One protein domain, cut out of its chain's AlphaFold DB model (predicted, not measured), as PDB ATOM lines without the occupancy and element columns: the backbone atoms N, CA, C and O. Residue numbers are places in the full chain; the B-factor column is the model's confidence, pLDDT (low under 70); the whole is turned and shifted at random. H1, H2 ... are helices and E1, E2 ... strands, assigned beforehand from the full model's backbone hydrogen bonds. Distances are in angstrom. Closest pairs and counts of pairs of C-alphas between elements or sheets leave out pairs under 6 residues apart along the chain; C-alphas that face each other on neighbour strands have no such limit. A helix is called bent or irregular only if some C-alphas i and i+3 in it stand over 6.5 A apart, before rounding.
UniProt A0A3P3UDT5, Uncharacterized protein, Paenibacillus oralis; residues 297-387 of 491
ATOM      1  N   GLY A 297     -51.615  20.648  38.425       97.69
ATOM      2  CA  GLY A 297     -50.810  21.298  37.398       97.69
ATOM      3  C   GLY A 297     -50.998  22.814  37.425       97.69
ATOM      4  O   GLY A 297     -52.122  23.294  37.558       97.69
ATOM      5  N   SER A 298     -49.907  23.571  37.306       96.25
ATOM      6  CA  SER A 298     -49.950  25.035  37.300       96.25
ATOM      7  C   SER A 298     -48.917  25.646  36.354       96.25
ATOM      8  O   SER A 298     -47.866  25.075  36.061       96.25
ATOM      9  N   GLY A 299     -49.236  26.840  35.860       94.56
ATOM     10  CA  GLY A 299     -48.352  27.634  35.020       94.56
ATOM     11  C   GLY A 299     -48.299  27.217  33.545       94.56
ATOM     12  O   GLY A 299     -48.755  26.158  33.112       94.56
ATOM     13  N   ASN A 300     -47.701  28.098  32.739       95.19
ATOM     14  CA  ASN A 300     -47.586  27.915  31.288       95.19
ATOM     15  C   ASN A 300     -46.725  26.709  30.907       95.19
ATOM     16  O   ASN A 300     -46.953  26.106  29.859       95.19
ATOM     17  N   GLU A 301     -45.735  26.369  31.737       97.00
ATOM     18  CA  GLU A 301     -44.882  25.212  31.495       97.00
ATOM     19  C   GLU A 301     -45.693  23.914  31.573       97.00
ATOM     20  O   GLU A 301     -45.632  23.135  30.623       97.00
ATOM     21  N   PHE A 302     -46.502  23.726  32.629       97.69
ATOM     22  CA  PHE A 302     -47.406  22.579  32.759       97.69
ATOM     23  C   PHE A 302     -48.357  22.485  31.567       97.69
ATOM     24  O   PHE A 302     -48.408  21.452  30.906       97.69
ATOM     25  N   ASN A 303     -49.052  23.580  31.248       95.44
ATOM     26  CA  ASN A 303     -50.014  23.608  30.145       95.44
ATOM     27  C   ASN A 303     -49.355  23.243  28.806       95.44
ATOM     28  O   ASN A 303     -49.916  22.489  28.018       95.44
ATOM     29  N   SER A 304     -48.144  23.748  28.554       96.44
ATOM     30  CA  SER A 304     -47.421  23.477  27.310       96.44
ATOM     31  C   SER A 304     -46.913  22.036  27.248       96.44
ATOM     32  O   SER A 304     -47.069  21.382  26.219       96.44
ATOM     33  N   VAL A 305     -46.319  21.511  28.328       97.62
ATOM     34  CA  VAL A 305     -45.770  20.145  28.331       97.62
ATOM     35  C   VAL A 305     -46.872  19.096  28.218       97.62
ATOM     36  O   VAL A 305     -46.735  18.161  27.430       97.62
ATOM     37  N   THR A 306     -47.980  19.258  28.946       97.06
ATOM     38  CA  THR A 306     -49.085  18.295  28.910       97.06
ATOM     39  C   THR A 306     -49.842  18.356  27.590       97.06
ATOM     40  O   THR A 306     -50.119  17.304  27.016       97.06
ATOM     41  N   PHE A 307     -50.061  19.555  27.033       95.31
ATOM     42  CA  PHE A 307     -50.600  19.707  25.682       95.31
ATOM     43  C   PHE A 307     -49.726  18.982  24.652       95.31
ATOM     44  O   PHE A 307     -50.221  18.138  23.914       95.31
ATOM     45  N   LEU A 308     -48.416  19.252  24.622       97.12
ATOM     46  CA  LEU A 308     -47.516  18.663  23.626       97.12
ATOM     47  C   LEU A 308     -47.379  17.139  23.751       97.12
ATOM     48  O   LEU A 308     -47.245  16.459  22.735       97.12
ATOM     49  N   LEU A 309     -47.378  16.595  24.969       97.25
ATOM     50  CA  LEU A 309     -47.183  15.159  25.182       97.25
ATOM     51  C   LEU A 309     -48.476  14.346  25.081       97.25
ATOM     52  O   LEU A 309     -48.435  13.224  24.573       97.25
ATOM     53  N   PHE A 310     -49.595  14.871  25.582       96.25
ATOM     54  CA  PHE A 310     -50.794  14.072  25.857       96.25
ATOM     55  C   PHE A 310     -52.030  14.494  25.064       96.25
ATOM     56  O   PHE A 310     -52.932  13.674  24.909       96.25
ATOM     57  N   SER A 311     -52.078  15.719  24.532       92.31
ATOM     58  CA  SER A 311     -53.197  16.142  23.687       92.31
ATOM     59  C   SER A 311     -53.067  15.571  22.279       92.31
ATOM     60  O   SER A 311     -52.011  15.657  21.636       92.31
ATOM     61  N   ASP A 312     -54.183  15.054  21.781       88.50
ATOM     62  CA  ASP A 312     -54.362  14.653  20.389       88.50
ATOM     63  C   ASP A 312     -54.375  15.848  19.420       88.50
ATOM     64  O   ASP A 312     -54.051  15.710  18.243       88.50
ATOM     65  N   GLN A 313     -54.606  17.060  19.932       89.31
ATOM     66  CA  GLN A 313     -54.588  18.304  19.161       89.31
ATOM     67  C   GLN A 313     -53.191  18.945  19.039       89.31
ATOM     68  O   GLN A 313     -53.032  19.989  18.403       89.31
ATOM     69  N   SER A 314     -52.144  18.347  19.620       91.00
ATOM     70  CA  SER A 314     -50.772  18.889  19.567       91.00
ATOM     71  C   SER A 314     -50.124  18.822  18.178       91.00
ATOM     72  O   SER A 314     -49.180  19.573  17.872       91.00
ATOM     73  N   GLY A 315     -50.608  17.892  17.348       87.12
ATOM     74  CA  GLY A 315     -50.019  17.512  16.067       87.12
ATOM     75  C   GLY A 315     -48.712  16.719  16.187       87.12
ATOM     76  O   GLY A 315     -48.072  16.479  15.167       87.12
ATOM     77  N   LEU A 316     -48.286  16.341  17.401       91.25
ATOM     78  CA  LEU A 316     -47.074  15.540  17.631       91.25
ATOM     79  C   LEU A 316     -47.331  14.024  17.633       91.25
ATOM     80  O   LEU A 316     -46.382  13.259  17.500       91.25
ATOM     81  N   GLY A 317     -48.588  13.584  17.763       87.00
ATOM     82  CA  GLY A 317     -48.956  12.165  17.656       87.00
ATOM     83  C   GLY A 317     -48.881  11.610  16.229       87.00
ATOM     84  O   GLY A 317     -48.639  10.419  16.047       87.00
ATOM     85  N   TYR A 318     -49.024  12.472  15.215       86.88
ATOM     86  CA  TYR A 318     -48.978  12.074  13.810       86.88
ATOM     87  C   TYR A 318     -47.543  11.869  13.322       86.88
ATOM     88  O   TYR A 318     -46.671  12.727  13.495       86.88
ATOM     89  N   HIS A 319     -47.318  10.756  12.628       85.44
ATOM     90  CA  HIS A 319     -46.057  10.469  11.963       85.44
ATOM     91  C   HIS A 319     -46.319   9.723  10.653       85.44
ATOM     92  O   HIS A 319     -46.970   8.684  10.660       85.44
ATOM     93  N   GLU A 320     -45.754  10.195   9.534       84.19
ATOM     94  CA  GLU A 320     -46.058   9.686   8.181       84.19
ATOM     95  C   GLU A 320     -45.925   8.158   8.052       84.19
ATOM     96  O   GLU A 320     -46.759   7.515   7.427       84.19
ATOM     97  N   LYS A 321     -44.910   7.554   8.691       85.88
ATOM     98  CA  LYS A 321     -44.702   6.089   8.675       85.88
ATOM     99  C   LYS A 321     -45.795   5.277   9.386       85.88
ATOM    100  O   LYS A 321     -45.901   4.082   9.130       85.88
ATOM    101  N   PHE A 322     -46.520   5.883  10.322       84.12
ATOM    102  CA  PHE A 322     -47.472   5.199  11.205       84.12
ATOM    103  C   PHE A 322     -48.908   5.715  11.044       84.12
ATOM    104  O   PHE A 322     -49.798   5.227  11.735       84.12
ATOM    105  N   GLU A 323     -49.124   6.671  10.135       80.50
ATOM    106  CA  GLU A 323     -50.422   7.285   9.844       80.50
ATOM    107  C   GLU A 323     -51.146   7.732  11.135       80.50
ATOM    108  O   GLU A 323     -50.547   8.403  11.976       80.50
ATOM    109  N   GLU A 324     -52.422   7.374  11.303       76.00
ATOM    110  CA  GLU A 324     -53.274   7.747  12.445       76.00
ATOM    111  C   GLU A 324     -53.290   6.677  13.555       76.00
ATOM    112  O   GLU A 324     -54.258   6.545  14.298       76.00
ATOM    113  N   LYS A 325     -52.227   5.870  13.684       87.75
ATOM    114  CA  LYS A 325     -52.180   4.775  14.672       87.75
ATOM    115  C   LYS A 325     -52.167   5.253  16.133       87.75
ATOM    116  O   LYS A 325     -52.543   4.486  17.017       87.75
ATOM    117  N   TYR A 326     -51.699   6.472  16.394       90.88
ATOM    118  CA  TYR A 326     -51.484   6.996  17.744       90.88
ATOM    119  C   TYR A 326     -52.188   8.329  17.933       90.88
ATOM    120  O   TYR A 326     -52.082   9.213  17.083       90.88
ATOM    121  N   ASN A 327     -52.846   8.498  19.080       88.31
ATOM    122  CA  ASN A 327     -53.605   9.713  19.354       88.31
ATOM    123  C   ASN A 327     -52.688  10.859  19.784       88.31
ATOM    124  O   ASN A 327     -52.932  12.005  19.441       88.31
ATOM    125  N   ASN A 328     -51.615  10.576  20.523       93.88
ATOM    126  CA  ASN A 328     -50.745  11.597  21.110       93.88
ATOM    127  C   ASN A 328     -49.263  11.198  21.067       93.88
ATOM    128  O   ASN A 328     -48.897  10.055  20.779       93.88
ATOM    129  N   PHE A 329     -48.385  12.161  21.359       95.75
ATOM    130  CA  PHE A 329     -46.941  11.951  21.268       95.75
ATOM    131  C   PHE A 329     -46.424  10.952  22.306       95.75
ATOM    132  O   PHE A 329     -45.490  10.198  22.036       95.75
ATOM    133  N   PHE A 330     -47.047  10.906  23.486       96.56
ATOM    134  CA  PHE A 330     -46.727   9.922  24.510       96.56
ATOM    135  C   PHE A 330     -46.943   8.486  24.012       96.56
ATOM    136  O   PHE A 330     -46.064   7.642  24.190       96.56
ATOM    137  N   GLU A 331     -48.086   8.198  23.385       95.44
ATOM    138  CA  GLU A 331     -48.379   6.888  22.793       95.44
ATOM    139  C   GLU A 331     -47.383   6.541  21.690       95.44
ATOM    140  O   GLU A 331     -46.832   5.438  21.693       95.44
ATOM    141  N   LEU A 332     -47.094   7.498  20.806       94.88
ATOM    142  CA  LEU A 332     -46.132   7.328  19.725       94.88
ATOM    143  C   LEU A 332     -44.742   6.935  20.260       94.88
ATOM    144  O   LEU A 332     -44.197   5.909  19.860       94.88
ATOM    145  N   LEU A 333     -44.195   7.694  21.216       95.25
ATOM    146  CA  LEU A 333     -42.873   7.431  21.806       95.25
ATOM    147  C   LEU A 333     -42.825   6.183  22.698       95.25
ATOM    148  O   LEU A 333     -41.751   5.637  22.949       95.25
ATOM    149  N   THR A 334     -43.970   5.738  23.219       94.69
ATOM    150  CA  THR A 334     -44.042   4.518  24.034       94.69
ATOM    151  C   THR A 334     -43.981   3.264  23.167       94.69
ATOM    152  O   THR A 334     -43.428   2.252  23.600       94.69
ATOM    153  N   ASN A 335     -44.536   3.326  21.956       94.38
ATOM    154  CA  ASN A 335     -44.681   2.164  21.084       94.38
ATOM    155  C   ASN A 335     -43.651   2.114  19.949       94.38
ATOM    156  O   ASN A 335     -43.328   1.023  19.485       94.38
ATOM    157  N   GLU A 336     -43.116   3.258  19.517       94.38
ATOM    158  CA  GLU A 336     -42.226   3.352  18.358       94.38
ATOM    159  C   GLU A 336     -40.897   4.038  18.697       94.38
ATOM    160  O   GLU A 336     -40.792   4.863  19.604       94.38
ATOM    161  N   LYS A 337     -39.855   3.718  17.921       93.38
ATOM    162  CA  LYS A 337     -38.554   4.398  17.989       93.38
ATOM    163  C   LYS A 337     -38.453   5.436  16.882       93.38
ATOM    164  O   LYS A 337     -38.425   5.072  15.709       93.38
ATOM    165  N   ILE A 338     -38.351   6.707  17.260       93.44
ATOM    166  CA  ILE A 338     -38.337   7.832  16.317       93.44
ATOM    167  C   ILE A 338     -37.068   8.639  16.510       93.44
ATOM    168  O   ILE A 338     -36.750   9.057  17.626       93.44
ATOM    169  N   LYS A 339     -36.335   8.852  15.416       93.88
ATOM    170  CA  LYS A 339     -35.172   9.738  15.440       93.88
ATOM    171  C   LYS A 339     -35.607  11.192  15.368       93.88
ATOM    172  O   LYS A 339     -36.561  11.517  14.667       93.88
ATOM    173  N   LEU A 340     -34.851  12.090  15.997       91.19
ATOM    174  CA  LEU A 340     -35.139  13.528  15.922       91.19
ATOM    175  C   LEU A 340     -35.175  14.044  14.469       91.19
ATOM    176  O   LEU A 340     -35.986  14.902  14.140       91.19
ATOM    177  N   SER A 341     -34.344  13.475  13.589       90.69
ATOM    178  CA  SER A 341     -34.302  13.797  12.155       90.69
ATOM    179  C   SER A 341     -35.535  13.347  11.362       90.69
ATOM    180  O   SER A 341     -35.709  13.773  10.226       90.69
ATOM    181  N   GLU A 342     -36.344  12.442  11.915       90.00
ATOM    182  CA  GLU A 342     -37.562  11.920  11.280       90.00
ATOM    183  C   GLU A 342     -38.807  12.724  11.676       90.00
ATOM    184  O   GLU A 342     -39.867  12.564  11.079       90.00
ATOM    185  N   ILE A 343     -38.678  13.621  12.656       89.25
ATOM    186  CA  ILE A 343     -39.759  14.506  13.078       89.25
ATOM    187  C   ILE A 343     -39.912  15.629  12.057       89.25
ATOM    188  O   ILE A 343     -38.943  16.285  11.674       89.25
ATOM    189  N   ALA A 344     -41.150  15.881  11.634       86.50
ATOM    190  CA  ALA A 344     -41.444  16.921  10.661       86.50
ATOM    191  C   ALA A 344     -40.935  18.298  11.126       86.50
ATOM    192  O   ALA A 344     -41.143  18.696  12.274       86.50
ATOM    193  N   ASN A 345     -40.318  19.060  10.216       86.81
ATOM    194  CA  ASN A 345     -39.622  20.319  10.529       86.81
ATOM    195  C   ASN A 345     -40.459  21.323  11.342       86.81
ATOM    196  O   ASN A 345     -39.925  22.003  12.215       86.81
ATOM    197  N   TYR A 346     -41.768  21.409  11.086       86.50
ATOM    198  CA  TYR A 346     -42.678  22.313  11.803       86.50
ATOM    199  C   TYR A 346     -42.931  21.907  13.269       86.50
ATOM    200  O   TYR A 346     -43.396  22.723  14.061       86.50
ATOM    201  N   ASN A 347     -42.612  20.666  13.638       90.06
ATOM    202  CA  ASN A 347     -42.752  20.113  14.984       90.06
ATOM    203  C   ASN A 347     -41.411  20.007  15.735       90.06
ATOM    204  O   ASN A 347     -41.414  19.909  16.962       90.06
ATOM    205  N   VAL A 348     -40.268  20.081  15.043       91.06
ATOM    206  CA  VAL A 348     -38.927  19.961  15.653       91.06
ATOM    207  C   VAL A 348     -38.697  20.995  16.761       91.06
ATOM    208  O   VAL A 348     -38.140  20.659  17.803       91.06
ATOM    209  N   SER A 349     -39.165  22.237  16.594       93.38
ATOM    210  CA  SER A 349     -39.028  23.281  17.626       93.38
ATOM    211  C   SER A 349     -39.770  22.935  18.922       93.38
ATOM    212  O   SER A 349     -39.232  23.154  20.005       93.38
ATOM    213  N   LYS A 350     -40.966  22.340  18.819       95.50
ATOM    214  CA  LYS A 350     -41.752  21.870  19.971       95.50
ATOM    215  C   LYS A 350     -41.027  20.740  20.709       95.50
ATOM    216  O   LYS A 350     -40.982  20.731  21.934       95.50
ATOM    217  N   VAL A 351     -40.426  19.805  19.969       96.38
ATOM    218  CA  VAL A 351     -39.681  18.677  20.553       96.38
ATOM    219  C   VAL A 351     -38.380  19.144  21.201       96.38
ATOM    220  O   VAL A 351     -38.070  18.722  22.312       96.38
ATOM    221  N   ASN A 352     -37.653  20.067  20.568       96.38
ATOM    222  CA  ASN A 352     -36.454  20.660  21.160       96.38
ATOM    223  C   ASN A 352     -36.774  21.410  22.456       96.38
ATOM    224  O   ASN A 352     -36.056  21.239  23.434       96.38
ATOM    225  N   TRP A 353     -37.895  22.133  22.520       97.38
ATOM    226  CA  TRP A 353     -38.348  22.773  23.760       97.38
ATOM    227  C   TRP A 353     -38.538  21.760  24.909       97.38
ATOM    228  O   TRP A 353     -38.098  22.000  26.034       97.38
ATOM    229  N   LEU A 354     -39.112  20.583  24.622       97.94
ATOM    230  CA  LEU A 354     -39.247  19.492  25.600       97.94
ATOM    231  C   LEU A 354     -37.891  18.891  26.018       97.94
ATOM    232  O   LEU A 354     -37.732  18.469  27.169       97.94
ATOM    233  N   ILE A 355     -36.918  18.835  25.102       97.62
ATOM    234  CA  ILE A 355     -35.552  18.355  25.372       97.62
ATOM    235  C   ILE A 355     -34.776  19.357  26.238       97.62
ATOM    236  O   ILE A 355     -34.096  18.965  27.193       97.62
ATOM    237  N   ASP A 356     -34.904  20.648  25.944       97.06
ATOM    238  CA  ASP A 356     -34.240  21.729  26.673       97.06
ATOM    239  C   ASP A 356     -34.690  21.756  28.140       97.06
ATOM    240  O   ASP A 356     -33.856  21.838  29.046       97.06
ATOM    241  N   LEU A 357     -35.991  21.556  28.383       96.25
ATOM    242  CA  LEU A 357     -36.585  21.468  29.723       96.25
ATOM    243  C   LEU A 357     -36.443  20.098  30.408       96.25
ATOM    244  O   LEU A 357     -36.937  19.916  31.525       96.25
ATOM    245  N   LYS A 358     -35.736  19.151  29.775       96.81
ATOM    246  CA  LYS A 358     -35.434  17.811  30.311       96.81
ATOM    247  C   LYS A 358     -36.660  16.924  30.548       96.81
ATOM    248  O   LYS A 358     -36.611  16.022  31.385       96.81
ATOM    249  N   TYR A 359     -37.735  17.127  29.788       97.81
ATOM    250  CA  TYR A 359     -38.840  16.163  29.700       97.81
ATOM    251  C   TYR A 359     -38.495  15.027  28.734       97.81
ATOM    252  O   TYR A 359     -38.734  13.850  29.019       97.81
ATOM    253  N   LEU A 360     -37.845  15.379  27.625       98.06
ATOM    254  CA  LEU A 360     -37.306  14.450  26.638       98.06
ATOM    255  C   LEU A 360     -35.776  14.524  26.595       98.06
ATOM    256  O   LEU A 360     -35.151  15.445  27.118       98.06
ATOM    257  N   SER A 361     -35.170  13.528  25.967       97.12
ATOM    258  CA  SER A 361     -33.745  13.485  25.652       97.12
ATOM    259  C   SER A 361     -33.527  12.724  24.349       97.12
ATOM    260  O   SER A 361     -34.420  12.013  23.891       97.12
ATOM    261  N   VAL A 362     -32.335  12.849  23.774       96.94
ATOM    262  CA  VAL A 362     -31.903  12.048  22.626       96.94
ATOM    263  C   VAL A 362     -30.896  11.015  23.118       96.94
ATOM    264  O   VAL A 362     -29.944  11.373  23.817       96.94
ATOM    265  N   ASP A 363     -31.128   9.742  22.812       94.75
ATOM    266  CA  ASP A 363     -30.215   8.664  23.190       94.75
ATOM    267  C   ASP A 363     -28.992   8.570  22.253       94.75
ATOM    268  O   ASP A 363     -28.784   9.394  21.362       94.75
ATOM    269  N   LYS A 364     -28.135   7.567  22.478       93.50
ATOM    270  CA  LYS A 364     -26.901   7.378  21.695       93.50
ATOM    271  C   LYS A 364     -27.155   7.013  20.230       93.50
ATOM    272  O   LYS A 364     -26.269   7.231  19.411       93.50
ATOM    273  N   ASP A 365     -28.329   6.466  19.926       93.81
ATOM    274  CA  ASP A 365     -28.737   6.029  18.592       93.81
ATOM    275  C   ASP A 365     -29.619   7.087  17.891       93.81
ATOM    276  O   ASP A 365     -30.187   6.831  16.825       93.81
ATOM    277  N   GLU A 366     -29.680   8.296  18.467       93.69
ATOM    278  CA  GLU A 366     -30.432   9.471  18.013       93.69
ATOM    279  C   GLU A 366     -31.956   9.376  18.181       93.69
ATOM    280  O   GLU A 366     -32.695  10.180  17.599       93.69
ATOM    281  N   TYR A 367     -32.448   8.429  18.986       96.25
ATOM    282  CA  TYR A 367     -33.874   8.305  19.268       96.25
ATOM    283  C   TYR A 367     -34.326   9.287  20.343       96.25
ATOM    284  O   TYR A 367     -33.652   9.493  21.354       96.25
ATOM    285  N   VAL A 368     -35.509   9.866  20.139       96.62
ATOM    286  CA  VAL A 368     -36.182  10.690  21.145       96.62
ATOM    287  C   VAL A 368     -36.780   9.772  22.210       96.62
ATOM    288  O   VAL A 368     -37.569   8.883  21.903       96.62
ATOM    289  N   VAL A 369     -36.403   9.987  23.468       97.31
ATOM    290  CA  VAL A 369     -36.833   9.172  24.612       97.31
ATOM    291  C   VAL A 369     -37.242  10.050  25.792       97.31
ATOM    292  O   VAL A 369     -36.800  11.193  25.920       97.31
ATOM    293  N   PHE A 370     -38.064   9.511  26.695       97.56
ATOM    294  CA  PHE A 370     -38.390  10.184  27.954       97.56
ATOM    295  C   PHE A 370     -37.151  10.283  28.846       97.56
ATOM    296  O   PHE A 370     -36.563   9.261  29.200       97.56
ATOM    297  N   ASN A 371     -36.796  11.502  29.256       95.88
ATOM    298  CA  ASN A 371     -35.641  11.732  30.127       95.88
ATOM    299  C   ASN A 371     -35.867  11.137  31.531       95.88
ATOM    300  O   ASN A 371     -34.966  10.543  32.117       95.88
ATOM    301  N   ASN A 372     -37.091  11.248  32.055       95.94
ATOM    302  CA  ASN A 372     -37.509  10.614  33.305       95.94
ATOM    303  C   ASN A 372     -38.939  10.076  33.156       95.94
ATOM    304  O   ASN A 372     -39.896  10.845  33.112       95.94
ATOM    305  N   LYS A 373     -39.098   8.750  33.093       95.81
ATOM    306  CA  LYS A 373     -40.410   8.115  32.885       95.81
ATOM    307  C   LYS A 373     -41.390   8.412  34.021       95.81
ATOM    308  O   LYS A 373     -42.551   8.686  33.751       95.81
ATOM    309  N   GLN A 374     -40.935   8.390  35.274       97.00
ATOM    310  CA  GLN A 374     -41.772   8.665  36.443       97.00
ATOM    311  C   GLN A 374     -42.310  10.098  36.420       97.00
ATOM    312  O   GLN A 374     -43.487  10.297  36.699       97.00
ATOM    313  N   LEU A 375     -41.487  11.072  36.023       98.00
ATOM    314  CA  LEU A 375     -41.930  12.450  35.805       98.00
ATOM    315  C   LEU A 375     -43.050  12.519  34.755       98.00
ATOM    316  O   LEU A 375     -44.081  13.138  34.999       98.00
ATOM    317  N   ILE A 376     -42.872  11.855  33.610       98.31
ATOM    318  CA  ILE A 376     -43.886  11.850  32.547       98.31
ATOM    319  C   ILE A 376     -45.184  11.177  33.010       98.31
ATOM    320  O   ILE A 376     -46.260  11.676  32.695       98.31
ATOM    321  N   PHE A 377     -45.115  10.099  33.798       97.50
ATOM    322  CA  PHE A 377     -46.311   9.468  34.365       97.50
ATOM    323  C   PHE A 377     -47.053  10.370  35.355       97.50
ATOM    324  O   PHE A 377     -48.276  10.414  35.302       97.50
ATOM    325  N   ILE A 378     -46.339  11.121  36.200       98.44
ATOM    326  CA  ILE A 378     -46.947  12.099  37.119       98.44
ATOM    327  C   ILE A 378     -47.688  13.185  36.329       98.44
ATOM    328  O   ILE A 378     -48.839  13.491  36.626       98.44
ATOM    329  N   LEU A 379     -47.059  13.730  35.282       98.38
ATOM    330  CA  LEU A 379     -47.699  14.727  34.417       98.38
ATOM    331  C   LEU A 379     -48.895  14.151  33.652       98.38
ATOM    332  O   LEU A 379     -49.887  14.849  33.466       98.38
ATOM    333  N   LYS A 380     -48.814  12.886  33.219       97.62
ATOM    334  CA  LYS A 380     -49.921  12.204  32.542       97.62
ATOM    335  C   LYS A 380     -51.110  12.000  33.479       97.62
ATOM    336  O   LYS A 380     -52.240  12.222  33.068       97.62
ATOM    337  N   ASP A 381     -50.862  11.597  34.721       97.50
ATOM    338  CA  ASP A 381     -51.907  11.429  35.731       97.50
ATOM    339  C   ASP A 381     -52.587  12.768  36.057       97.50
ATOM    340  O   ASP A 381     -53.811  12.850  36.032       97.50
ATOM    341  N   LEU A 382     -51.808  13.844  36.231       97.62
ATOM    342  CA  LEU A 382     -52.335  15.210  36.365       97.62
ATOM    343  C   LEU A 382     -53.169  15.643  35.154       97.62
ATOM    344  O   LEU A 382     -54.226  16.232  35.331       97.62
ATOM    345  N   TYR A 383     -52.720  15.352  33.931       96.31
ATOM    346  CA  TYR A 383     -53.461  15.691  32.712       96.31
ATOM    347  C   TYR A 383     -54.791  14.929  32.587       96.31
ATOM    348  O   TYR A 383     -55.768  15.481  32.093       96.31
ATOM    349  N   LEU A 384     -54.833  13.664  33.017       94.75
ATOM    350  CA  LEU A 384     -56.027  12.819  32.909       94.75
ATOM    351  C   LEU A 384     -57.013  12.987  34.069       94.75
ATOM    352  O   LEU A 384     -58.167  12.590  33.953       94.75
ATOM    353  N   ASN A 385     -56.565  13.483  35.218       95.44
ATOM    354  CA  ASN A 385     -57.382  13.499  36.431       95.44
ATOM    355  C   ASN A 385     -57.477  14.869  37.100       95.44
ATOM    356  O   ASN A 385     -58.108  14.965  38.150       95.44
ATOM    357  N   ASP A 386     -56.849  15.901  36.530       94.94
ATOM    358  CA  ASP A 386     -56.766  17.289  37.015       94.94
ATOM    359  C   ASP A 386     -56.043  17.469  38.371       94.94
ATOM    360  O   ASP A 386     -55.480  18.528  38.659       94.94
ATOM    361  N   VAL A 387     -56.005  16.425  39.201       97.50
ATOM    362  CA  VAL A 387     -55.410  16.385  40.538       97.50
ATOM    363  C   VAL A 387     -54.803  15.013  40.824       97.50
ATOM    364  O   VAL A 387     -55.313  13.982  40.379       97.50
TER     365      VAL A 387
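What this domain is: This is residues 297 to 387 of the 491 residues of an uncharacterized protein of Paenibacillus oralis (UniProt A0A3P3UDT5). Four short helices and a small two-stranded hairpin make a compact body: the hairpin E1 E2 lies at one side of it, with H3 packed on E1 and H2 coming close to E2 at Leu 333 and Val 369, while H1 and H4 meet nearly at right angles toward the end of the body where both printed ends lie. H1 packs on both H2 and H4, and a long unnamed stretch, residues 311 to 328, loops out between H1 and H2. The printed part has 91 residues, with four named helices and two named strands in the order H1, H2, H3, E1, E2, H4; the sheet, in the order E1 - E2, is antiparallel, and the class is mostly helix. It is compact, with a radius of gyration of the C-alphas of 12.4 A and spans of 35 by 27 by 22 A.

Where its parts are: E1 is residues 360 to 362, beginning at C-alpha 360 (-37.306, 14.450, 26.638), and E2 is residues 368 to 370; they measure 7.1 A and 7.2 A. H3, residues 345 to 356, is 17.1 A long; it is irregular, but only just, with C-alphas 346 and 349 6.9 A apart. H2 is residues 329 to 335, 10.0 A long. H1, residues 299 to 310, is 16.5 A long and begins at C-alpha 299 (-48.352, 27.634, 35.020). H4, residues 373 to 385, is 18.2 A long and ends at C-alpha 385 (-57.382, 13.499, 36.431).

How they stand to each other: E1 and E2 form an antiparallel hairpin, their directions at 138 degrees; N 361 and O 369 are 2.8 A apart and N 369 and O 361 2.9 A, both within hydrogen-bond range. The closest C-alphas of H3 and E1 are those of Ile 355 and Ser 361, 5.2 A apart. H3 and E2 are near each other. The closest C-alphas of H2 and E2 are those of Leu 333 and Val 369, 6.9 A apart. H1 touches H2 with residues 308 to 310 alone, closest at the C-alphas of Leu 309 and Phe 329, 5.1 A, at a steep tilt of 42 degrees, the same way. H1 touches H4 about perpendicular, at 82 degrees, closest at the C-alphas of Thr 306 and Tyr 383, 6.4 A. H1 and H3 are close but not clearly touching, closest at the C-alphas of Val 305 and Leu 354, 7.1 A. H2 and H3 are apart, as are H3 and H4. Every O i to N i+4 pair is within hydrogen-bond range in H1, H2 and H4; in H3 it is 6 of 8.

The domain as a whole: The two C-alphas farthest apart are those of Asp 365 and Val 387, 36.1 A, while those of Gly 297 and Val 387 are 7.4 A apart. The printed part has no cut. The link from H1 to H2, 18 residues, is long; the link from H2 to H3 is short, and the others are tight. The mean pLDDT of the printed part is 93.7, and no printed residue is under 70.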